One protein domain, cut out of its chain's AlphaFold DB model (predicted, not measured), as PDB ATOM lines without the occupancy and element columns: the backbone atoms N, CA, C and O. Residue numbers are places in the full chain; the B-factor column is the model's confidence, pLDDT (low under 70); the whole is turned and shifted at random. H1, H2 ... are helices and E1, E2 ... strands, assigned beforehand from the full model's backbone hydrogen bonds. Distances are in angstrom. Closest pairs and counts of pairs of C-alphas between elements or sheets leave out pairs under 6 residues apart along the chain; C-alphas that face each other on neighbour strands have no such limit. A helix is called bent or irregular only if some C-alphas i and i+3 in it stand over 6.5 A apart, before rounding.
ATOM      1  N   ILE A   3      -0.254 -23.774  41.235       95.56
ATOM      2  CA  ILE A   3      -0.452 -22.942  42.420       95.56
ATOM      3  C   ILE A   3       0.543 -23.450  43.454       95.56
ATOM      4  O   ILE A   3       0.643 -24.662  43.660       95.56
ATOM      5  N   GLY A   4       1.301 -22.550  44.063       94.50
ATOM      6  CA  GLY A   4       2.295 -22.905  45.069       94.50
ATOM      7  C   GLY A   4       2.198 -22.003  46.284       94.50
ATOM      8  O   GLY A   4       1.806 -20.846  46.167       94.50
ATOM      9  N   SER A   5       2.577 -22.546  47.437       94.19
ATOM     10  CA  SER A   5       2.693 -21.820  48.700       94.19
ATOM     11  C   SER A   5       4.059 -22.082  49.313       94.19
ATOM     12  O   SER A   5       4.467 -23.246  49.364       94.19
ATOM     13  N   ASN A   6       4.756 -21.043  49.775       92.25
ATOM     14  CA  ASN A   6       6.116 -21.155  50.315       92.25
ATOM     15  C   ASN A   6       7.067 -21.917  49.377       92.25
ATOM     16  O   ASN A   6       7.871 -22.751  49.795       92.25
ATOM     17  N   PHE A   7       6.940 -21.654  48.075       93.31
ATOM     18  CA  PHE A   7       7.614 -22.408  47.025       93.31
ATOM     19  C   PHE A   7       8.458 -21.479  46.147       93.31
ATOM     20  O   PHE A   7       8.009 -20.416  45.728       93.31
ATOM     21  N   GLY A   8       9.714 -21.861  45.904       94.31
ATOM     22  CA  GLY A   8      10.724 -20.955  45.355       94.31
ATOM     23  C   GLY A   8      10.518 -20.609  43.881       94.31
ATOM     24  O   GLY A   8      10.534 -21.492  43.026       94.31
ATOM     25  N   LEU A   9      10.419 -19.316  43.582       95.56
ATOM     26  CA  LEU A   9      10.508 -18.719  42.254       95.56
ATOM     27  C   LEU A   9      11.959 -18.324  41.963       95.56
ATOM     28  O   LEU A   9      12.589 -17.603  42.742       95.56
ATOM     29  N   VAL A  10      12.493 -18.800  40.841       95.06
ATOM     30  CA  VAL A  10      13.912 -18.704  40.488       95.06
ATOM     31  C   VAL A  10      14.090 -17.831  39.254       95.06
ATOM     32  O   VAL A  10      13.438 -18.032  38.232       95.06
ATOM     33  N   ALA A  11      15.029 -16.890  39.329       93.12
ATOM     34  CA  ALA A  11      15.480 -16.103  38.189       93.12
ATOM     35  C   ALA A  11      17.010 -16.052  38.141       93.12
ATOM     36  O   ALA A  11      17.682 -16.010  39.173       93.12
ATOM     37  N   THR A  12      17.570 -16.018  36.930       91.69
ATOM     38  CA  THR A  12      19.011 -15.818  36.726       91.69
ATOM     39  C   THR A  12      19.263 -14.410  36.208       91.69
ATOM     40  O   THR A  12      18.834 -14.069  35.110       91.69
ATOM     41  N   LEU A  13      19.998 -13.602  36.973       87.06
ATOM     42  CA  LEU A  13      20.373 -12.238  36.598       87.06
ATOM     43  C   LEU A  13      21.891 -12.079  36.701       87.06
ATOM     44  O   LEU A  13      22.479 -12.350  37.746       87.06
ATOM     45  N   ASN A  14      22.547 -11.649  35.620       85.88
ATOM     46  CA  ASN A  14      24.005 -11.464  35.571       85.88
ATOM     47  C   ASN A  14      24.797 -12.691  36.080       85.88
ATOM     48  O   ASN A  14      25.745 -12.552  36.851       85.88
ATOM     49  N   LYS A  15      24.384 -13.902  35.666       87.19
ATOM     50  CA  LYS A  15      24.947 -15.204  36.095       87.19
ATOM     51  C   LYS A  15      24.797 -15.524  37.593       87.19
ATOM     52  O   LYS A  15      25.413 -16.471  38.073       87.19
ATOM     53  N   LYS A  16      23.987 -14.766  38.337       88.62
ATOM     54  CA  LYS A  16      23.623 -15.064  39.726       88.62
ATOM     55  C   LYS A  16      22.197 -15.593  39.784       88.62
ATOM     56  O   LYS A  16      21.300 -15.023  39.165       88.62
ATOM     57  N   ILE A  17      22.008 -16.665  40.545       91.06
ATOM     58  CA  ILE A  17      20.691 -17.233  40.828       91.06
ATOM     59  C   ILE A  17      20.074 -16.438  41.976       91.06
ATOM     60  O   ILE A  17      20.704 -16.242  43.015       91.06
ATOM     61  N   ILE A  18      18.850 -15.967  41.772       92.62
ATOM     62  CA  ILE A  18      18.039 -15.283  42.773       92.62
ATOM     63  C   ILE A  18      16.800 -16.138  42.991       92.62
ATOM     64  O   ILE A  18      16.162 -16.561  42.027       92.62
ATOM     65  N   VAL A  19      16.472 -16.379  44.257       93.50
ATOM     66  CA  VAL A  19      15.295 -17.152  44.648       93.50
ATOM     67  C   VAL A  19      14.461 -16.323  45.615       93.50
ATOM     68  O   VAL A  19      15.005 -15.761  46.569       93.50
ATOM     69  N   LYS A  20      13.153 -16.249  45.365       93.44
ATOM     70  CA  LYS A  20      12.145 -15.711  46.290       93.44
ATOM     71  C   LYS A  20      11.015 -16.718  46.427       93.44
ATOM     72  O   LYS A  20      10.616 -17.308  45.434       93.44
ATOM     73  N   ALA A  21      10.538 -16.940  47.643       93.69
ATOM     74  CA  ALA A  21       9.427 -17.841  47.918       93.69
ATOM     75  C   ALA A  21       8.268 -16.999  48.463       93.69
ATOM     76  O   ALA A  21       8.390 -16.531  49.594       93.69
ATOM     77  N   PRO A  22       7.220 -16.752  47.663       94.75
ATOM     78  CA  PRO A  22       6.022 -16.100  48.161       94.75
ATOM     79  C   PRO A  22       5.152 -17.060  48.970       94.75
ATOM     80  O   PRO A  22       5.194 -18.281  48.758       94.75
ATOM     81  N   ASP A  23       4.306 -16.498  49.828       95.12
ATOM     82  CA  ASP A  23       3.294 -17.261  50.566       95.12
ATOM     83  C   ASP A  23       2.295 -17.945  49.633       95.12
ATOM     84  O   ASP A  23       1.865 -19.070  49.900       95.12
ATOM     85  N   TRP A  24       1.962 -17.305  48.508       96.75
ATOM     86  CA  TRP A  24       1.108 -17.880  47.475       96.75
ATOM     87  C   TRP A  24       1.449 -17.340  46.082       96.75
ATOM     88  O   TRP A  24       1.769 -16.164  45.915       96.75
ATOM     89  N   PHE A  25       1.335 -18.169  45.045       97.56
ATOM     90  CA  PHE A  25       1.397 -17.702  43.657       97.56
ATOM     91  C   PHE A  25       0.571 -18.560  42.700       97.56
ATOM     92  O   PHE A  25       0.247 -19.714  42.989       97.56
ATOM     93  N   TYR A  26       0.321 -18.009  41.512       97.81
ATOM     94  CA  TYR A  26      -0.357 -18.681  40.408       97.81
ATOM     95  C   TYR A  26       0.409 -18.555  39.089       97.81
ATOM     96  O   TYR A  26       0.861 -17.476  38.700       97.81
ATOM     97  N   VAL A  27       0.508 -19.680  38.380       97.38
ATOM     98  CA  VAL A  27       1.009 -19.785  37.008       97.38
ATOM     99  C   VAL A  27      -0.060 -20.479  36.151       97.38
ATOM    100  O   VAL A  27      -0.384 -21.646  36.421       97.38
ATOM    101  N   PRO A  28      -0.574 -19.834  35.088       95.81
ATOM    102  CA  PRO A  28      -1.648 -20.391  34.262       95.81
ATOM    103  C   PRO A  28      -1.276 -21.730  33.617       95.81
ATOM    104  O   PRO A  28      -2.026 -22.711  33.685       95.81
ATOM    105  N   GLN A  29      -0.064 -21.826  33.072       95.69
ATOM    106  CA  GLN A  29       0.399 -23.011  32.363       95.69
ATOM    107  C   GLN A  29       1.861 -23.322  32.683       95.69
ATOM    108  O   GLN A  29       2.724 -22.451  32.684       95.69
ATOM    109  N   VAL A  30       2.134 -24.599  32.951       95.19
ATOM    110  CA  VAL A  30       3.478 -25.108  33.229       95.19
ATOM    111  C   VAL A  30       3.774 -26.314  32.356       95.19
ATOM    112  O   VAL A  30       2.869 -27.089  32.043       95.19
ATOM    113  N   HIS A  31       5.038 -26.485  31.980       93.62
ATOM    114  CA  HIS A  31       5.496 -27.671  31.269       93.62
ATOM    115  C   HIS A  31       5.431 -28.903  32.182       93.62
ATOM    116  O   HIS A  31       5.737 -28.797  33.376       93.62
ATOM    117  N   PRO A  32       5.056 -30.081  31.657       91.25
ATOM    118  CA  PRO A  32       5.115 -31.311  32.428       91.25
ATOM    119  C   PRO A  32       6.564 -31.619  32.811       91.25
ATOM    120  O   PRO A  32       7.503 -31.310  32.078       91.25
ATOM    121  N   VAL A  33       6.738 -32.232  33.975       90.06
ATOM    122  CA  VAL A  33       8.040 -32.719  34.431       90.06
ATOM    123  C   VAL A  33       8.140 -34.206  34.080       90.06
ATOM    124  O   VAL A  33       7.120 -34.892  34.009       90.06
ATOM    125  N   ALA A  34       9.352 -34.698  33.814       89.12
ATOM    126  CA  ALA A  34       9.580 -36.112  33.544       89.12
ATOM    127  C   ALA A  34       9.094 -37.000  34.703       89.12
ATOM    128  O   ALA A  34       9.072 -36.578  35.863       89.12
ATOM    129  N   VAL A  35       8.736 -38.243  34.373       85.12
ATOM    130  CA  VAL A  35       8.400 -39.275  35.363       85.12
ATOM    131  C   VAL A  35       9.571 -39.397  36.354       85.12
ATOM    132  O   VAL A  35      10.729 -39.353  35.943       85.12
ATOM    133  N   ASP A  36       9.260 -39.462  37.650       90.31
ATOM    134  CA  ASP A  36      10.198 -39.508  38.790       90.31
ATOM    135  C   ASP A  36      10.973 -38.221  39.128       90.31
ATOM    136  O   ASP A  36      11.800 -38.211  40.045       90.31
ATOM    137  N   VAL A  37      10.683 -37.096  38.471       91.12
ATOM    138  CA  VAL A  37      11.283 -35.803  38.824       91.12
ATOM    139  C   VAL A  37      10.294 -34.949  39.615       91.12
ATOM    140  O   VAL A  37       9.225 -34.574  39.138       91.12
ATOM    141  N   VAL A  38      10.686 -34.580  40.835       88.50
ATOM    142  CA  VAL A  38       9.916 -33.666  41.689       88.50
ATOM    143  C   VAL A  38      10.315 -32.224  41.396       88.50
ATOM    144  O   VAL A  38      11.480 -31.850  41.551       88.50
ATOM    145  N   ARG A  39       9.338 -31.384  41.036       91.38
ATOM    146  CA  ARG A  39       9.534 -29.937  40.899       91.38
ATOM    147  C   ARG A  39       9.753 -29.312  42.282       91.38
ATOM    148  O   ARG A  39       8.838 -29.294  43.098       91.38
ATOM    149  N   ARG A  40      10.960 -28.807  42.551       91.12
ATOM    150  CA  ARG A  40      11.340 -28.191  43.846       91.12
ATOM    151  C   ARG A  40      11.323 -26.662  43.843       91.12
ATOM    152  O   ARG A  40      11.383 -26.043  44.898       91.12
ATOM    153  N   SER A  41      11.282 -26.075  42.657       93.62
ATOM    154  CA  SER A  41      11.233 -24.639  42.417       93.62
ATOM    155  C   SER A  41      10.574 -24.381  41.067       93.62
ATOM    156  O   SER A  41      10.352 -25.325  40.310       93.62
ATOM    157  N   TYR A  42      10.269 -23.125  40.764       95.25
ATOM    158  CA  TYR A  42       9.745 -22.722  39.468       95.25
ATOM    159  C   TYR A  42      10.602 -21.631  38.831       95.25
ATOM    160  O   TYR A  42      10.840 -20.589  39.436       95.25
ATOM    161  N   THR A  43      11.033 -21.863  37.598       94.25
ATOM    162  CA  THR A  43      11.800 -20.933  36.768       94.25
ATOM    163  C   THR A  43      10.920 -20.475  35.602       94.25
ATOM    164  O   THR A  43      10.733 -21.235  34.642       94.25
ATOM    165  N   PRO A  44      10.371 -19.248  35.652       90.69
ATOM    166  CA  PRO A  44       9.512 -18.721  34.593       90.69
ATOM    167  C   PRO A  44      10.217 -18.704  33.230       90.69
ATOM    168  O   PRO A  44      11.432 -18.507  33.159       90.69
ATOM    169  N   ASN A  45       9.459 -18.896  32.145       87.38
ATOM    170  CA  ASN A  45       9.922 -19.015  30.750       87.38
ATOM    171  C   ASN A  45      10.741 -20.279  30.420       87.38
ATOM    172  O   ASN A  45      10.864 -20.630  29.249       87.38
ATOM    173  N   LEU A  46      11.294 -20.976  31.420       89.44
ATOM    174  CA  LEU A  46      11.974 -22.265  31.235       89.44
ATOM    175  C   LEU A  46      11.022 -23.437  31.509       89.44
ATOM    176  O   LEU A  46      10.924 -24.380  30.725       89.44
ATOM    177  N   GLU A  47      10.295 -23.370  32.623       89.75
ATOM    178  CA  GLU A  47       9.416 -24.445  33.100       89.75
ATOM    179  C   GLU A  47       7.927 -24.195  32.797       89.75
ATOM    180  O   GLU A  47       7.068 -24.960  33.258       89.75
ATOM    181  N   GLY A  48       7.621 -23.135  32.041       93.19
ATOM    182  CA  GLY A  48       6.272 -22.727  31.650       93.19
ATOM    183  C   GLY A  48       6.119 -21.216  31.455       93.19
ATOM    184  O   GLY A  48       7.102 -20.497  31.270       93.19
ATOM    185  N   GLU A  49       4.873 -20.755  31.552       95.00
ATOM    186  CA  GLU A  49       4.468 -19.350  31.436       95.00
ATOM    187  C   GLU A  49       5.016 -18.461  32.574       95.00
ATOM    188  O   GLU A  49       5.453 -18.959  33.622       95.00
ATOM    189  N   PRO A  50       4.979 -17.127  32.423       95.38
ATOM    190  CA  PRO A  50       5.250 -16.201  33.515       95.38
ATOM    191  C   PRO A  50       4.353 -16.440  34.738       95.38
ATOM    192  O   PRO A  50       3.239 -16.962  34.644       95.38
ATOM    193  N   VAL A  51       4.841 -16.028  35.910       97.25
ATOM    194  CA  VAL A  51       4.011 -15.991  37.120       97.25
ATOM    195  C   VAL A  51       2.983 -14.881  36.948       97.25
ATOM    196  O   VAL A  51       3.350 -13.744  36.665       97.25
ATOM    197  N   ALA A  52       1.709 -15.228  37.097       97.50
ATOM    198  CA  ALA A  52       0.586 -14.337  36.836       97.50
ATOM    199  C   ALA A  52       0.175 -13.547  38.085       97.50
ATOM    200  O   ALA A  52      -0.095 -12.351  38.012       97.50
ATOM    201  N   VAL A  53       0.172 -14.211  39.243       98.06
ATOM    202  CA  VAL A  53      -0.209 -13.603  40.522       98.06
ATOM    203  C   VAL A  53       0.762 -14.049  41.604       98.06
ATOM    204  O   VAL A  53       1.116 -15.228  41.667       98.06
ATOM    205  N   VAL A  54       1.157 -13.124  42.472       97.69
ATOM    206  CA  VAL A  54       1.897 -13.394  43.710       97.69
ATOM    207  C   VAL A  54       1.158 -12.752  44.880       97.69
ATOM    208  O   VAL A  54       0.667 -11.633  44.752       97.69
ATOM    209  N   MET A  55       1.100 -13.446  46.015       96.69
ATOM    210  CA  MET A  55       0.614 -12.906  47.281       96.69
ATOM    211  C   MET A  55       1.646 -13.120  48.385       96.69
ATOM    212  O   MET A  55       2.266 -14.181  48.460       96.69
ATOM    213  N   GLU A  56       1.778 -12.118  49.246       94.75
ATOM    214  CA  GLU A  56       2.628 -12.137  50.436       94.75
ATOM    215  C   GLU A  56       1.794 -11.723  51.649       94.75
ATOM    216  O   GLU A  56       0.978 -10.792  51.582       94.75
ATOM    217  N   PHE A  57       1.947 -12.450  52.747       91.12
ATOM    218  CA  PHE A  57       1.202 -12.241  53.975       91.12
ATOM    219  C   PHE A  57       2.111 -11.486  54.938       91.12
ATOM    220  O   PHE A  57       3.192 -11.942  55.303       91.12
ATOM    221  N   LEU A  58       1.690 -10.282  55.312       86.44
ATOM    222  CA  LEU A  58       2.487  -9.410  56.157       86.44
ATOM    223  C   LEU A  58       2.539  -9.974  57.578       86.44
ATOM    224  O   LEU A  58       1.551 -10.487  58.109       86.44
ATOM    225  N   SER A  59       3.714  -9.867  58.191       75.56
ATOM    226  CA  SER A  59       3.927 -10.194  59.594       75.56
ATOM    227  C   SER A  59       4.546  -9.004  60.318       75.56
ATOM    228  O   SER A  59       5.240  -8.181  59.719       75.56
ATOM    229  N   ASP A  60       4.318  -8.939  61.629       58.88
ATOM    230  CA  ASP A  60       4.732  -7.835  62.509       58.88
ATOM    231  C   ASP A  60       6.263  -7.593  62.507       58.88
ATOM    232  O   ASP A  60       6.755  -6.527  62.878       58.88
ATOM    233  N   THR A  61       7.052  -8.580  62.061       56.84
ATOM    234  CA  THR A  61       8.524  -8.545  62.055       56.84
ATOM    235  C   THR A  61       9.155  -8.443  60.662       56.84
ATOM    236  O   THR A  61      10.338  -8.093  60.568       56.84
ATOM    237  N   GLU A  62       8.419  -8.690  59.572       55.56
ATOM    238  CA  GLU A  62       8.970  -8.725  58.209       55.56
ATOM    239  C   GLU A  62       8.548  -7.519  57.357       55.56
ATOM    240  O   GLU A  62       7.595  -7.538  56.588       55.56
ATOM    241  N   CYS A  63       9.369  -6.466  57.386       55.81
ATOM    242  CA  CYS A  63       9.259  -5.304  56.487       55.81
ATOM    243  C   CYS A  63       9.829  -5.577  55.064       55.81
ATOM    244  O   CYS A  63      10.018  -4.672  54.248       55.81
ATOM    245  N   GLY A  64      10.167  -6.835  54.749       62.75
ATOM    246  CA  GLY A  64      10.838  -7.230  53.503       62.75
ATOM    247  C   GLY A  64       9.926  -7.303  52.273       62.75
ATOM    248  O   GLY A  64      10.406  -7.135  51.146       62.75
ATOM    249  N   GLU A  65       8.626  -7.503  52.485       70.44
ATOM    250  CA  GLU A  65       7.619  -7.730  51.437       70.44
ATOM    251  C   GLU A  65       7.434  -6.516  50.526       70.44
ATOM    252  O   GLU A  65       7.341  -6.624  49.303       70.44
ATOM    253  N   LEU A  66       7.490  -5.323  51.115       73.81
ATOM    254  CA  LEU A  66       7.404  -4.048  50.403       73.81
ATOM    255  C   LEU A  66       8.778  -3.483  50.023       73.81
ATOM    256  O   LEU A  66       8.890  -2.338  49.585       73.81
ATOM    257  N   SER A  67       9.850  -4.264  50.182       78.19
ATOM    258  CA  SER A  67      11.195  -3.790  49.880       78.19
ATOM    259  C   SER A  67      11.372  -3.543  48.378       78.19
ATOM    260  O   SER A  67      11.349  -4.467  47.562       78.19
ATOM    261  N   VAL A  68      11.639  -2.287  48.022       81.00
ATOM    262  CA  VAL A  68      11.970  -1.831  46.657       81.00
ATOM    263  C   VAL A  68      13.472  -1.878  46.359       81.00
ATOM    264  O   VAL A  68      13.957  -1.276  45.403       81.00
ATOM    265  N   ARG A  69      14.258  -2.565  47.197       83.44
ATOM    266  CA  ARG A  69      15.716  -2.591  47.068       83.44
ATOM    267  C   ARG A  69      16.135  -3.176  45.712       83.44
ATOM    268  O   ARG A  69      15.990  -4.373  45.473       83.44
ATOM    269  N   SER A  70      16.754  -2.336  44.885       84.06
ATOM    270  CA  SER A  70      17.248  -2.654  43.537       84.06
ATOM    271  C   SER A  70      18.671  -3.227  43.502       84.06
ATOM    272  O   SER A  70      19.252  -3.401  42.435       84.06
ATOM    273  N   THR A  71      19.262  -3.522  44.664       78.19
ATOM    274  CA  THR A  71      20.600  -4.121  44.787       78.19
ATOM    275  C   THR A  71      20.544  -5.425  45.582       78.19
ATOM    276  O   THR A  71      19.755  -5.523  46.519       78.19
ATOM    277  N   PRO A  72      21.393  -6.426  45.286       78.69
ATOM    278  CA  PRO A  72      21.408  -7.679  46.034       78.69
ATOM    279  C   PRO A  72      21.638  -7.496  47.553       78.69
ATOM    280  O   PRO A  72      22.531  -6.729  47.932       78.69
ATOM    281  N   PRO A  73      20.906  -8.229  48.419       81.69
ATOM    282  CA  PRO A  73      19.737  -9.049  48.087       81.69
ATOM    283  C   PRO A  73      18.551  -8.174  47.652       81.69
ATOM    284  O   PRO A  73      18.155  -7.269  48.382       81.69
ATOM    285  N   TYR A  74      17.988  -8.458  46.471       84.19
ATOM    286  CA  TYR A  74      16.860  -7.696  45.935       84.19
ATOM    287  C   TYR A  74      15.658  -7.779  46.877       84.19
ATOM    288  O   TYR A  74      15.379  -8.846  47.443       84.19
ATOM    289  N   GLY A  75      14.954  -6.663  47.027       87.50
ATOM    290  CA  GLY A  75      13.680  -6.622  47.735       87.50
ATOM    291  C   GLY A  75      12.603  -7.404  46.978       87.50
ATOM    292  O   GLY A  75      12.721  -7.602  45.767       87.50
ATOM    293  N   LYS A  76      11.589  -7.914  47.688       90.00
ATOM    294  CA  LYS A  76      10.540  -8.745  47.076       90.00
ATOM    295  C   LYS A  76       9.710  -7.949  46.068       90.00
ATOM    296  O   LYS A  76       9.609  -8.385  44.925       90.00
ATOM    297  N   LEU A  77       9.256  -6.747  46.433       90.75
ATOM    298  CA  LEU A  77       8.526  -5.868  45.514       90.75
ATOM    299  C   LEU A  77       9.329  -5.599  44.231       90.75
ATOM    300  O   LEU A  77       8.828  -5.858  43.142       90.75
ATOM    301  N   TYR A  78      10.608  -5.213  44.354       91.88
ATOM    302  CA  TYR A  78      11.488  -4.997  43.194       91.88
ATOM    303  C   TYR A  78      11.646  -6.262  42.334       91.88
ATOM    304  O   TYR A  78      11.648  -6.201  41.104       91.88
ATOM    305  N   PHE A  79      11.802  -7.423  42.976       93.94
ATOM    306  CA  PHE A  79      11.957  -8.698  42.284       93.94
ATOM    307  C   PHE A  79      10.705  -9.058  41.476       93.94
ATOM    308  O   PHE A  79      10.821  -9.431  40.308       93.94
ATOM    309  N   TYR A  80       9.515  -8.907  42.052       95.69
ATOM    310  CA  TYR A  80       8.273  -9.204  41.342       95.69
ATOM    311  C   TYR A  80       7.956  -8.161  40.265       95.69
ATOM    312  O   TYR A  80       7.527  -8.542  39.182       95.69
ATOM    313  N   GLU A  81       8.228  -6.880  40.514       95.75
ATOM    314  CA  GLU A  81       7.942  -5.775  39.590       95.75
ATOM    315  C   GLU A  81       8.879  -5.751  38.378       95.75
ATOM    316  O   GLU A  81       8.440  -5.763  37.229       95.75
ATOM    317  N   HIS A  82      10.192  -5.743  38.616       93.69
ATOM    318  CA  HIS A  82      11.170  -5.449  37.570       93.69
ATOM    319  C   HIS A  82      11.888  -6.687  37.029       93.69
ATOM    320  O   HIS A  82      12.333  -6.670  35.880       93.69
ATOM    321  N   ILE A  83      12.019  -7.753  37.832       93.06
ATOM    322  CA  ILE A  83      12.723  -8.980  37.423       93.06
ATOM    323  C   ILE A  83      11.737  -9.991  36.834       93.06
ATOM    324  O   ILE A  83      11.894 -10.379  35.678       93.06
ATOM    325  N   LEU A  84      10.726 -10.410  37.602       95.06
ATOM    326  CA  LEU A  84       9.719 -11.366  37.127       95.06
ATOM    327  C   LEU A  84       8.588 -10.714  36.330       95.06
ATOM    328  O   LEU A  84       7.983 -11.402  35.513       95.06
ATOM    329  N   LYS A  85       8.335  -9.414  36.535       95.88
ATOM    330  CA  LYS A  85       7.241  -8.662  35.903       95.88
ATOM    331  C   LYS A  85       5.887  -9.344  36.103       95.88
ATOM    332  O   LYS A  85       5.143  -9.556  35.148       95.88
ATOM    333  N   VAL A  86       5.607  -9.722  37.348       97.12
ATOM    334  CA  VAL A  86       4.346 -10.368  37.721       97.12
ATOM    335  C   VAL A  86       3.205  -9.369  37.485       97.12
ATOM    336  O   VAL A  86       3.284  -8.249  37.987       97.12
ATOM    337  N   PRO A  87       2.155  -9.727  36.728       97.44
ATOM    338  CA  PRO A  87       1.026  -8.837  36.464       97.44
ATOM    339  C   PRO A  87       0.319  -8.336  37.726       97.44
ATOM    340  O   PRO A  87       0.063  -7.139  37.840       97.44
ATOM    341  N   THR A  88       0.067  -9.223  38.691       98.00
ATOM    342  CA  THR A  88      -0.665  -8.892  39.919       98.00
ATOM    343  C   THR A  88       0.130  -9.282  41.164       98.00
ATOM    344  O   THR A  88       0.498 -10.443  41.354       98.00
ATOM    345  N   TYR A  89       0.349  -8.314  42.053       97.25
ATOM    346  CA  TYR A  89       0.996  -8.494  43.350       97.25
ATOM    347  C   TYR A  89       0.060  -8.090  44.487       97.25
ATOM    348  O   TYR A  89      -0.434  -6.963  44.530       97.25
ATOM    349  N   VAL A  90      -0.168  -9.004  45.423       97.00
ATOM    350  CA  VAL A  90      -1.089  -8.826  46.545       97.00
ATOM    351  C   VAL A  90      -0.319  -8.860  47.857       97.00
ATOM    352  O   VAL A  90       0.521  -9.730  48.070       97.00
ATOM    353  N   THR A  91      -0.648  -7.948  48.762       94.75
ATOM    354  CA  THR A  91      -0.210  -8.009  50.158       94.75
ATOM    355  C   THR A  91      -1.423  -8.064  51.067       94.75
ATOM    356  O   THR A  91      -2.353  -7.274  50.890       94.75
ATOM    357  N   TYR A  92      -1.411  -8.989  52.022       93.25
ATOM    358  CA  TYR A  92      -2.485  -9.170  52.991       93.25
ATOM    359  C   TYR A  92      -1.932  -9.166  54.410       93.25
ATOM    360  O   TYR A  92      -1.029  -9.940  54.709       93.25
ATOM    361  N   ASP A  93      -2.482  -8.330  55.280       89.94
ATOM    362  CA  ASP A  93      -2.177  -8.356  56.708       89.94
ATOM    363  C   ASP A  93      -3.348  -9.002  57.474       89.94
ATOM    364  O   ASP A  93      -4.475  -8.496  57.426       89.94
ATOM    365  N   PRO A  94      -3.126 -10.145  58.149       82.81
ATOM    366  CA  PRO A  94      -4.167 -10.816  58.917       82.81
ATOM    367  C   PRO A  94      -4.472 -10.147  60.269       82.81
ATOM    368  O   PRO A  94      -5.543 -10.396  60.828       82.81
ATOM    369  N   TYR A  95      -3.557  -9.336  60.811       82.25
ATOM    370  CA  TYR A  95      -3.687  -8.663  62.107       82.25
ATOM    371  C   TYR A  95      -4.378  -7.307  61.971       82.25
ATOM    372  O   TYR A  95      -5.308  -7.007  62.723       82.25
ATOM    373  N   GLU A  96      -3.969  -6.515  60.983       85.50
ATOM    374  CA  GLU A  96      -4.684  -5.327  60.528       85.50
ATOM    375  C   GLU A  96      -5.332  -5.676  59.186       85.50
ATOM    376  O   GLU A  96      -4.628  -5.600  58.187       85.50
ATOM    377  N   PRO A  97      -6.624  -6.083  59.136       83.62
ATOM    378  CA  PRO A  97      -7.262  -6.735  57.985       83.62
ATOM    379  C   PRO A  97      -7.294  -5.837  56.751       83.62
ATOM    380  O   PRO A  97      -8.305  -5.230  56.394       83.62
ATOM    381  N   SER A  98      -6.148  -5.769  56.099       90.44
ATOM    382  CA  SER A  98      -5.825  -4.864  55.026       90.44
ATOM    383  C   SER A  98      -5.368  -5.712  53.859       90.44
ATOM    384  O   SER A  98      -4.514  -6.594  53.965       90.44
ATOM    385  N   LEU A  99      -6.026  -5.484  52.734       94.62
ATOM    386  CA  LEU A  99      -5.747  -6.150  51.482       94.62
ATOM    387  C   LEU A  99      -5.360  -5.068  50.492       94.62
ATOM    388  O   LEU A  99      -6.145  -4.160  50.216       94.62
ATOM    389  N   GLU A 100      -4.150  -5.166  49.965       95.19
ATOM    390  CA  GLU A 100      -3.669  -4.260  48.939       95.19
ATOM    391  C   GLU A 100      -3.285  -5.055  47.696       95.19
ATOM    392  O   GLU A 100      -2.478  -5.981  47.752       95.19
ATOM    393  N   VAL A 101      -3.857  -4.663  46.560       97.00
ATOM    394  CA  VAL A 101      -3.562  -5.248  45.253       97.00
ATOM    395  C   VAL A 101      -2.858  -4.208  44.398       97.00
ATOM    396  O   VAL A 101      -3.314  -3.071  44.266       97.00
ATOM    397  N   ARG A 102      -1.735  -4.600  43.807       97.12
ATOM    398  CA  ARG A 102      -0.968  -3.813  42.849       97.12
ATOM    399  C   ARG A 102      -0.964  -4.529  41.507       97.12
ATOM    400  O   ARG A 102      -0.630  -5.709  41.448       97.12
ATOM    401  N   CYS A 103      -1.279  -3.807  40.440       96.94
ATOM    402  CA  CYS A 103      -1.202  -4.329  39.079       96.94
ATOM    403  C   CYS A 103      -0.086  -3.635  38.307       96.94
ATOM    404  O   CYS A 103       0.099  -2.418  38.418       96.94
ATOM    405  N   LEU A 104       0.671  -4.417  37.544       96.69
ATOM    406  CA  LEU A 104       1.780  -3.938  36.740       96.69
ATOM    407  C   LEU A 104       1.231  -3.254  35.489       96.69
ATOM    408  O   LEU A 104       0.637  -3.892  34.621       96.69
ATOM    409  N   HIS A 105       1.452  -1.950  35.375       92.69
ATOM    410  CA  HIS A 105       1.070  -1.165  34.212       92.69
ATOM    411  C   HIS A 105       2.279  -0.394  33.690       92.69
ATOM    412  O   HIS A 105       2.930   0.339  34.427       92.69
ATOM    413  N   SER A 106       2.600  -0.565  32.406       89.44
ATOM    414  CA  SER A 106       3.738   0.112  31.764       89.44
ATOM    415  C   SER A 106       5.090  -0.071  32.487       89.44
ATOM    416  O   SER A 106       5.988   0.752  32.341       89.44
ATOM    417  N   GLY A 107       5.260  -1.181  33.218       89.38
ATOM    418  CA  GLY A 107       6.505  -1.542  33.907       89.38
ATOM    419  C   GLY A 107       6.593  -1.135  35.380       89.38
ATOM    420  O   GLY A 107       7.613  -1.435  35.998       89.38
ATOM    421  N   GLU A 108       5.547  -0.518  35.934       93.62
ATOM    422  CA  GLU A 108       5.465  -0.128  37.345       93.62
ATOM    423  C   GLU A 108       4.139  -0.578  37.967       93.62
ATOM    424  O   GLU A 108       3.104  -0.683  37.300       93.62
ATOM    425  N   TYR A 109       4.164  -0.872  39.260       96.25
ATOM    426  CA  TYR A 109       3.001  -1.277  40.020       96.25
ATOM    427  C   TYR A 109       2.131  -0.083  40.396       96.25
ATOM    428  O   TYR A 109       2.568   0.883  41.019       96.25
ATOM    429  N   THR A 110       0.838  -0.209  40.114       95.50
ATOM    430  CA  THR A 110      -0.185   0.755  40.518       95.50
ATOM    431  C   THR A 110      -1.150   0.104  41.498       95.50
ATOM    432  O   THR A 110      -1.675  -0.985  41.239       95.50
ATOM    433  N   LYS A 111      -1.382   0.759  42.644       95.75
ATOM    434  CA  LYS A 111      -2.373   0.296  43.624       95.75
ATOM    435  C   LYS A 111      -3.759   0.327  42.991       95.75
ATOM    436  O   LYS A 111      -4.166   1.349  42.440       95.75
ATOM    437  N   GLN A 112      -4.467  -0.786  43.090       96.69
ATOM    438  CA  GLN A 112      -5.844  -0.896  42.642       96.69
ATOM    439  C   GLN A 112      -6.793  -0.391  43.725       96.69
ATOM    440  O   GLN A 112      -6.445  -0.340  44.905       96.69
ATOM    441  N   GLN A 113      -7.998  -0.004  43.315       95.31
ATOM    442  CA  GLN A 113      -9.083   0.309  44.238       95.31
ATOM    443  C   GLN A 113     -10.009  -0.896  44.356       95.31
ATOM    444  O   GLN A 113     -10.291  -1.570  43.366       95.31
ATOM    445  N   ALA A 114     -10.466  -1.153  45.577       95.25
ATOM    446  CA  ALA A 114     -11.490  -2.150  45.821       95.25
ATOM    447  C   ALA A 114     -12.850  -1.675  45.289       95.25
ATOM    448  O   ALA A 114     -13.110  -0.475  45.169       95.25
ATOM    449  N   ASP A 115     -13.730  -2.629  45.004       94.00
ATOM    450  CA  ASP A 115     -15.135  -2.376  44.721       94.00
ATOM    451  C   ASP A 115     -15.894  -1.906  45.981       94.00
ATOM    452  O   ASP A 115     -15.348  -1.777  47.081       94.00
ATOM    453  N   THR A 116     -17.203  -1.689  45.837       92.56
ATOM    454  CA  THR A 116     -18.084  -1.287  46.947       92.56
ATOM    455  C   THR A 116     -18.159  -2.306  48.087       92.56
ATOM    456  O   THR A 116     -18.630  -1.964  49.168       92.56
ATOM    457  N   ASN A 117     -17.724  -3.547  47.861       92.38
ATOM    458  CA  ASN A 117     -17.717  -4.634  48.835       92.38
ATOM    459  C   ASN A 117     -16.319  -4.889  49.425       92.38
ATOM    460  O   ASN A 117     -16.144  -5.876  50.139       92.38
ATOM    461  N   GLY A 118     -15.323  -4.050  49.121       93.62
ATOM    462  CA  GLY A 118     -13.948  -4.244  49.586       93.62
ATOM    463  C   GLY A 118     -13.198  -5.366  48.857       93.62
ATOM    464  O   GLY A 118     -12.292  -5.968  49.433       93.62
ATOM    465  N   ARG A 119     -13.578  -5.686  47.614       96.38
ATOM    466  CA  ARG A 119     -12.996  -6.758  46.793       96.38
ATOM    467  C   ARG A 119     -12.222  -6.193  45.606       96.38
ATOM    468  O   ARG A 119     -12.599  -5.182  45.026       96.38
ATOM    469  N   PHE A 120     -11.170  -6.884  45.195       97.69
ATOM    470  CA  PHE A 120     -10.315  -6.508  44.075       97.69
ATOM    471  C   PHE A 120     -10.483  -7.495  42.931       97.69
ATOM    472  O   PHE A 120     -10.413  -8.703  43.142       97.69
ATOM    473  N   TRP A 121     -10.681  -6.995  41.717       97.12
ATOM    474  CA  TRP A 121     -10.703  -7.845  40.532       97.12
ATOM    475  C   TRP A 121      -9.284  -8.304  40.182       97.12
ATOM    476  O   TRP A 121      -8.398  -7.465  40.026       97.12
ATOM    477  N   ILE A 122      -9.082  -9.615  40.044       97.50
ATOM    478  CA  ILE A 122      -7.817 -10.236  39.637       97.50
ATOM    479  C   ILE A 122      -7.989 -10.779  38.210       97.50
ATOM    480  O   ILE A 122      -8.570 -11.857  38.031       97.50
ATOM    481  N   PRO A 123      -7.524 -10.047  37.178       95.25
ATOM    482  CA  PRO A 123      -7.789 -10.391  35.783       95.25
ATOM    483  C   PRO A 123      -7.283 -11.775  35.383       95.25
ATOM    484  O   PRO A 123      -7.939 -12.458  34.608       95.25
ATOM    485  N   GLU A 124      -6.146 -12.208  35.929       95.88
ATOM    486  CA  GLU A 124      -5.482 -13.456  35.539       95.88
ATOM    487  C   GLU A 124      -6.240 -14.709  35.988       95.88
ATOM    488  O   GLU A 124      -6.004 -15.794  35.458       95.88
ATOM    489  N   LEU A 125      -7.124 -14.565  36.977       95.75
ATOM    490  CA  LEU A 125      -7.979 -15.637  37.485       95.75
ATOM    491  C   LEU A 125      -9.446 -15.446  37.097       95.75
ATOM    492  O   LEU A 125     -10.227 -16.370  37.284       95.75
ATOM    493  N   GLU A 126      -9.813 -14.270  36.582       96.44
ATOM    494  CA  GLU A 126     -11.199 -13.851  36.351       96.44
ATOM    495  C   GLU A 126     -12.069 -13.929  37.620       96.44
ATOM    496  O   GLU A 126     -13.246 -14.296  37.578       96.44
ATOM    497  N   LEU A 127     -11.482 -13.569  38.766       97.25
ATOM    498  CA  LEU A 127     -12.123 -13.631  40.079       97.25
ATOM    499  C   LEU A 127     -11.916 -12.341  40.865       97.25
ATOM    500  O   LEU A 127     -10.908 -11.649  40.723       97.25
ATOM    501  N   PHE A 128     -12.846 -12.064  41.769       97.75
ATOM    502  CA  PHE A 128     -12.660 -11.075  42.820       97.75
ATOM    503  C   PHE A 128     -11.979 -11.710  44.033       97.75
ATOM    504  O   PHE A 128     -12.415 -12.752  44.518       97.75
ATOM    505  N   LEU A 129     -10.953 -11.050  44.560       98.00
ATOM    506  CA  LEU A 129     -10.299 -11.373  45.823       98.00
ATOM    507  C   LEU A 129     -10.764 -10.401  46.903       98.00
ATOM    508  O   LEU A 129     -10.780  -9.192  46.690       98.00
ATOM    509  N   GLY A 130     -11.094 -10.905  48.083       96.44
ATOM    510  CA  GLY A 130     -11.510 -10.058  49.195       96.44
ATOM    511  C   GLY A 130     -11.343 -10.736  50.542       96.44
ATOM    512  O   GLY A 130     -11.105 -11.944  50.631       96.44
ATOM    513  N   ILE A 131     -11.491  -9.934  51.590       95.19
ATOM    514  CA  ILE A 131     -11.476 -10.406  52.971       95.19
ATOM    515  C   ILE A 131     -12.885 -10.862  53.350       95.19
ATOM    516  O   ILE A 131     -13.870 -10.156  53.137       95.19
ATOM    517  N   TRP A 132     -12.976 -12.050  53.931       93.38
ATOM    518  CA  TRP A 132     -14.198 -12.635  54.451       93.38
ATOM    519  C   TRP A 132     -14.025 -12.979  55.937       93.38
ATOM    520  O   TRP A 132     -13.203 -13.841  56.266       93.38
ATOM    521  N   PRO A 133     -14.778 -12.337  56.846       90.56
ATOM    522  CA  PRO A 133     -14.774 -12.702  58.254       90.56
ATOM    523  C   PRO A 133     -15.604 -13.971  58.461       90.56
ATOM    524  O   PRO A 133     -16.782 -14.020  58.100       90.56
ATOM    525  N   GLY A 134     -15.016 -14.987  59.083       89.38
ATOM    526  CA  GLY A 134     -15.770 -16.174  59.456       89.38
ATOM    527  C   GLY A 134     -14.935 -17.275  60.085       89.38
ATOM    528  O   GLY A 134     -13.746 -17.115  60.363       89.38
ATOM    529  N   GLU A 135     -15.591 -18.398  60.346       88.94
ATOM    530  CA  GLU A 135     -14.992 -19.534  61.032       88.94
ATOM    531  C   GLU A 135     -14.552 -20.605  60.036       88.94
ATOM    532  O   GLU A 135     -15.326 -21.064  59.195       88.94
ATOM    533  N   ARG A 136     -13.298 -21.039  60.152       84.25
ATOM    534  CA  ARG A 136     -12.782 -22.212  59.448       84.25
ATOM    535  C   ARG A 136     -11.784 -22.929  60.342       84.25
ATOM    536  O   ARG A 136     -10.977 -22.284  60.997       84.25
ATOM    537  N   LEU A 137     -11.813 -24.264  60.346       83.75
ATOM    538  CA  LEU A 137     -10.925 -25.086  61.183       83.75
ATOM    539  C   LEU A 137     -10.987 -24.680  62.672       83.75
ATOM    540  O   LEU A 137      -9.957 -24.626  63.342       83.75
ATOM    541  N   CYS A 138     -12.193 -24.361  63.162       84.88
ATOM    542  CA  CYS A 138     -12.460 -23.854  64.514       84.88
ATOM    543  C   CYS A 138     -11.726 -22.545  64.859       84.88
ATOM    544  O   CYS A 138     -11.453 -22.266  66.027       84.88
ATOM    545  N   GLN A 139     -11.367 -21.754  63.847       86.06
ATOM    546  CA  GLN A 139     -10.727 -20.456  64.007       86.06
ATOM    547  C   GLN A 139     -11.566 -19.383  63.322       86.06
ATOM    548  O   GLN A 139     -11.762 -19.402  62.103       86.06
ATOM    549  N   THR A 140     -12.047 -18.435  64.120       88.44
ATOM    550  CA  THR A 140     -12.769 -17.258  63.638       88.44
ATOM    551  C   THR A 140     -11.768 -16.158  63.342       88.44
ATOM    552  O   THR A 140     -11.159 -15.607  64.258       88.44
ATOM    553  N   MET A 141     -11.579 -15.855  62.062       89.81
ATOM    554  CA  MET A 141     -10.644 -14.828  61.610       89.81
ATOM    555  C   MET A 141     -11.077 -14.231  60.270       89.81
ATOM    556  O   MET A 141     -12.095 -14.610  59.686       89.81
ATOM    557  N   ASN A 142     -10.278 -13.288  59.789       91.19
ATOM    558  CA  ASN A 142     -10.390 -12.734  58.453       91.19
ATOM    559  C   ASN A 142      -9.662 -13.661  57.472       91.19
ATOM    560  O   ASN A 142      -8.449 -13.850  57.555       91.19
ATOM    561  N   TRP A 143     -10.411 -14.275  56.561       91.06
ATOM    562  CA  TRP A 143      -9.888 -15.176  55.540       91.06
ATOM    563  C   TRP A 143      -9.897 -14.495  54.180       91.06
ATOM    564  O   TRP A 143     -10.857 -13.811  53.835       91.06
ATOM    565  N   LEU A 144      -8.887 -14.753  53.353       93.94
ATOM    566  CA  LEU A 144      -8.987 -14.430  51.933       93.94
ATOM    567  C   LEU A 144      -9.905 -15.434  51.232       93.94
ATOM    568  O   LEU A 144      -9.763 -16.654  51.382       93.94
ATOM    569  N   ARG A 145     -10.857 -14.913  50.460       94.94
ATOM    570  CA  ARG A 145     -11.811 -15.697  49.673       94.94
ATOM    571  C   ARG A 145     -11.917 -15.146  48.255       94.94
ATOM    572  O   ARG A 145     -11.541 -14.008  47.978       94.94
ATOM    573  N   TRP A 146     -12.441 -15.991  47.377       96.88
ATOM    574  CA  TRP A 146     -12.657 -15.680  45.973       96.88
ATOM    575  C   TRP A 146     -14.150 -15.589  45.671       96.88
ATOM    576  O   TRP A 146     -14.927 -16.411  46.160       96.88
ATOM    577  N   TRP A 147     -14.536 -14.631  44.838       97.44
ATOM    578  CA  TRP A 147     -15.876 -14.520  44.270       97.44
ATOM    579  C   TRP A 147     -15.796 -14.545  42.747       97.44
ATOM    580  O   TRP A 147     -14.842 -14.027  42.166       97.44
ATOM    581  N   ASP A 148     -16.795 -15.141  42.107       96.38
ATOM    582  CA  ASP A 148     -16.931 -15.086  40.655       96.38
ATOM    583  C   ASP A 148     -17.390 -13.696  40.175       96.38
ATOM    584  O   ASP A 148     -17.638 -12.776  40.962       96.38
ATOM    585  N   ARG A 149     -17.510 -13.539  38.854       94.88
ATOM    586  CA  ARG A 149     -17.939 -12.287  38.220       94.88
ATOM    587  C   ARG A 149     -19.366 -11.862  38.592       94.88
ATOM    588  O   ARG A 149     -19.675 -10.677  38.526       94.88
ATOM    589  N   GLU A 150     -20.222 -12.808  38.963       94.62
ATOM    590  CA  GLU A 150     -21.605 -12.559  39.386       94.62
ATOM    591  C   GLU A 150     -21.687 -12.171  40.871       94.62
ATOM    592  O   GLU A 150     -22.733 -11.734  41.349       94.62
ATOM    593  N   GLY A 151     -20.572 -12.271  41.600       93.06
ATOM    594  CA  GLY A 151     -20.485 -11.970  43.020       93.06
ATOM    595  C   GLY A 151     -20.824 -13.160  43.915       93.06
ATOM    596  O   GLY A 151     -20.984 -12.961  45.125       93.06
ATOM    597  N   ASN A 152     -20.896 -14.379  43.371       94.56
ATOM    598  CA  ASN A 152     -21.073 -15.596  44.155       94.56
ATOM    599  C   ASN A 152     -19.746 -15.999  44.798       94.56
ATOM    600  O   ASN A 152     -18.690 -15.984  44.164       94.56
ATOM    601  N   LEU A 153     -19.793 -16.375  46.075       94.62
ATOM    602  CA  LEU A 153     -18.618 -16.840  46.802       94.62
ATOM    603  C   LEU A 153     -18.213 -18.233  46.308       94.62
ATOM    604  O   LEU A 153     -19.013 -19.167  46.370       94.62
ATOM    605  N   LEU A 154     -16.956 -18.397  45.890       94.44
ATOM    606  CA  LEU A 154     -16.413 -19.715  45.584       94.44
ATOM    607  C   LEU A 154     -16.256 -20.507  46.875       94.44
ATOM    608  O   LEU A 154     -15.504 -20.120  47.774       94.44
ATOM    609  N   LEU A 155     -16.994 -21.607  46.961       91.81
ATOM    610  CA  LEU A 155     -17.014 -22.501  48.108       91.81
ATOM    611  C   LEU A 155     -15.754 -23.372  48.164       91.81
ATOM    612  O   LEU A 155     -15.221 -23.793  47.137       91.81
TER     613      LEU A 155
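Overview. This is residues 3 to 155 of the 185 residues of the protein "Uma2 domain-containing protein" of Trichormus variabilis SAG 1403-4b (UniProt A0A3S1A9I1). A twisted five-stranded sheet, E3 to E7, stands in the middle, with a smaller sheet of E8, E9 and E10 partly face to face with one side of it and the single helix H1 packed on the other side; the hairpin of E1 and E2 is next to H1 and apart from the strands of both these sheets. The bent ends of E9 and E10 run on beyond that sandwich, and a long loop, residues 28 to 52, reaches far away from the sheets. The printed part has 153 residues, with one named helix and ten named strands in the order E1 E2 E3 E4 H1 E5 E6 E7 E8 E9 E10; the large sheet has the order E3, E4, E5, E6, E7 and is mixed, while the two others are antiparallel. The class is mostly strand, though under half of the residues are in named elements; the whole is compact, with a radius of gyration of the C-alphas of 16.2 A and spans of 46 by 39 by 33 A.

Along the chain. E1, residues 8 to 13, begins at C-alpha 8 at (10.724, -20.955, 45.355) and is 15.7 A long. E2 is residues 16 to 20, 13.2 A. E3 is residues 24 to 27 and E4 residues 53 to 57. H1, residues 76 to 84, runs 10.3 A from C-alpha 76 at (10.540, -8.745, 47.076); it is neither bent nor irregular, but only just: C-alphas 81 and 84 are 6.4 A apart. E5 is residues 88 to 93, 16.9 A, and E6 residues 98 to 105, 22.2 A. E7 is residues 108 to 111 and E8 residues 119 to 122. E9, residues 127 to 136, and E10, residues 139 to 147, are each 21.2 A from first to last C-alpha; E9 bends by 83 degrees at residue 133 and E10 by 64 degrees at residue 142. E10 ends at C-alpha 147 at (-15.876, -14.520, 44.270).

Arrangement. In the large sheet E3 and E7 are the edge strands. E3 and E4, a hairpin, are antiparallel, with N 55 and O 24 2.8 A apart. E4 and E5 are parallel at 16 degrees, with N 90 and O 54 2.8 A apart; with H1 they form a strand-helix-strand unit, two parallel neighbour strands with a helix between, and its crossover is right-handed. E5, E6 and E7 form a meander, each strand the antiparallel neighbour of the one before, with N 89 and O 102 at 2.8 A and N 105 and O 108 at 2.8 A. H1 is on this sheet at a height of 8.5 A, only just over E6, on which 3 of its 9 C-alphas fall, and runs along the strands at 27 degrees to E6 on the local plane. The closest C-alphas of H1 and E7 are those of Glu 81 and Glu 108, 6.6 A apart. In H1, 4 of 5 O i to N i+4 pairs are within hydrogen-bond range. E8, E9 and E10 form a second meander, with N 120 and O 129 at 2.8 A and N 132 and O 143 at 2.8 A. The two sheets form a sandwich, two sheets face to face, their best planes 10 degrees apart; the closest C-alphas of E6 and E8 are those of Val 101 and Phe 120, 7.0 A apart. E1 and E2 are an antiparallel hairpin, with N 9 and O 20 at 2.7 A; the closest C-alphas of E1 and H1 are those of Ala 11 and Leu 84, 7.5 A apart. Outside the named strands, residues 3 to 4 pair antiparallel with residues 25 to 26 of E3, and residues 41 to 42 pair parallel with residues 8 to 9 of E1.

Size, cuts and confidence. The two C-alphas farthest apart are those of Asp 36 and Thr 116, 48.2 A. The printed part has no cut. The links E3 to E4, 25 residues, and E4 to H1, 18 residues, are long. The mean pLDDT of the printed part is 91.0, and residues 60 to 64 are under 70.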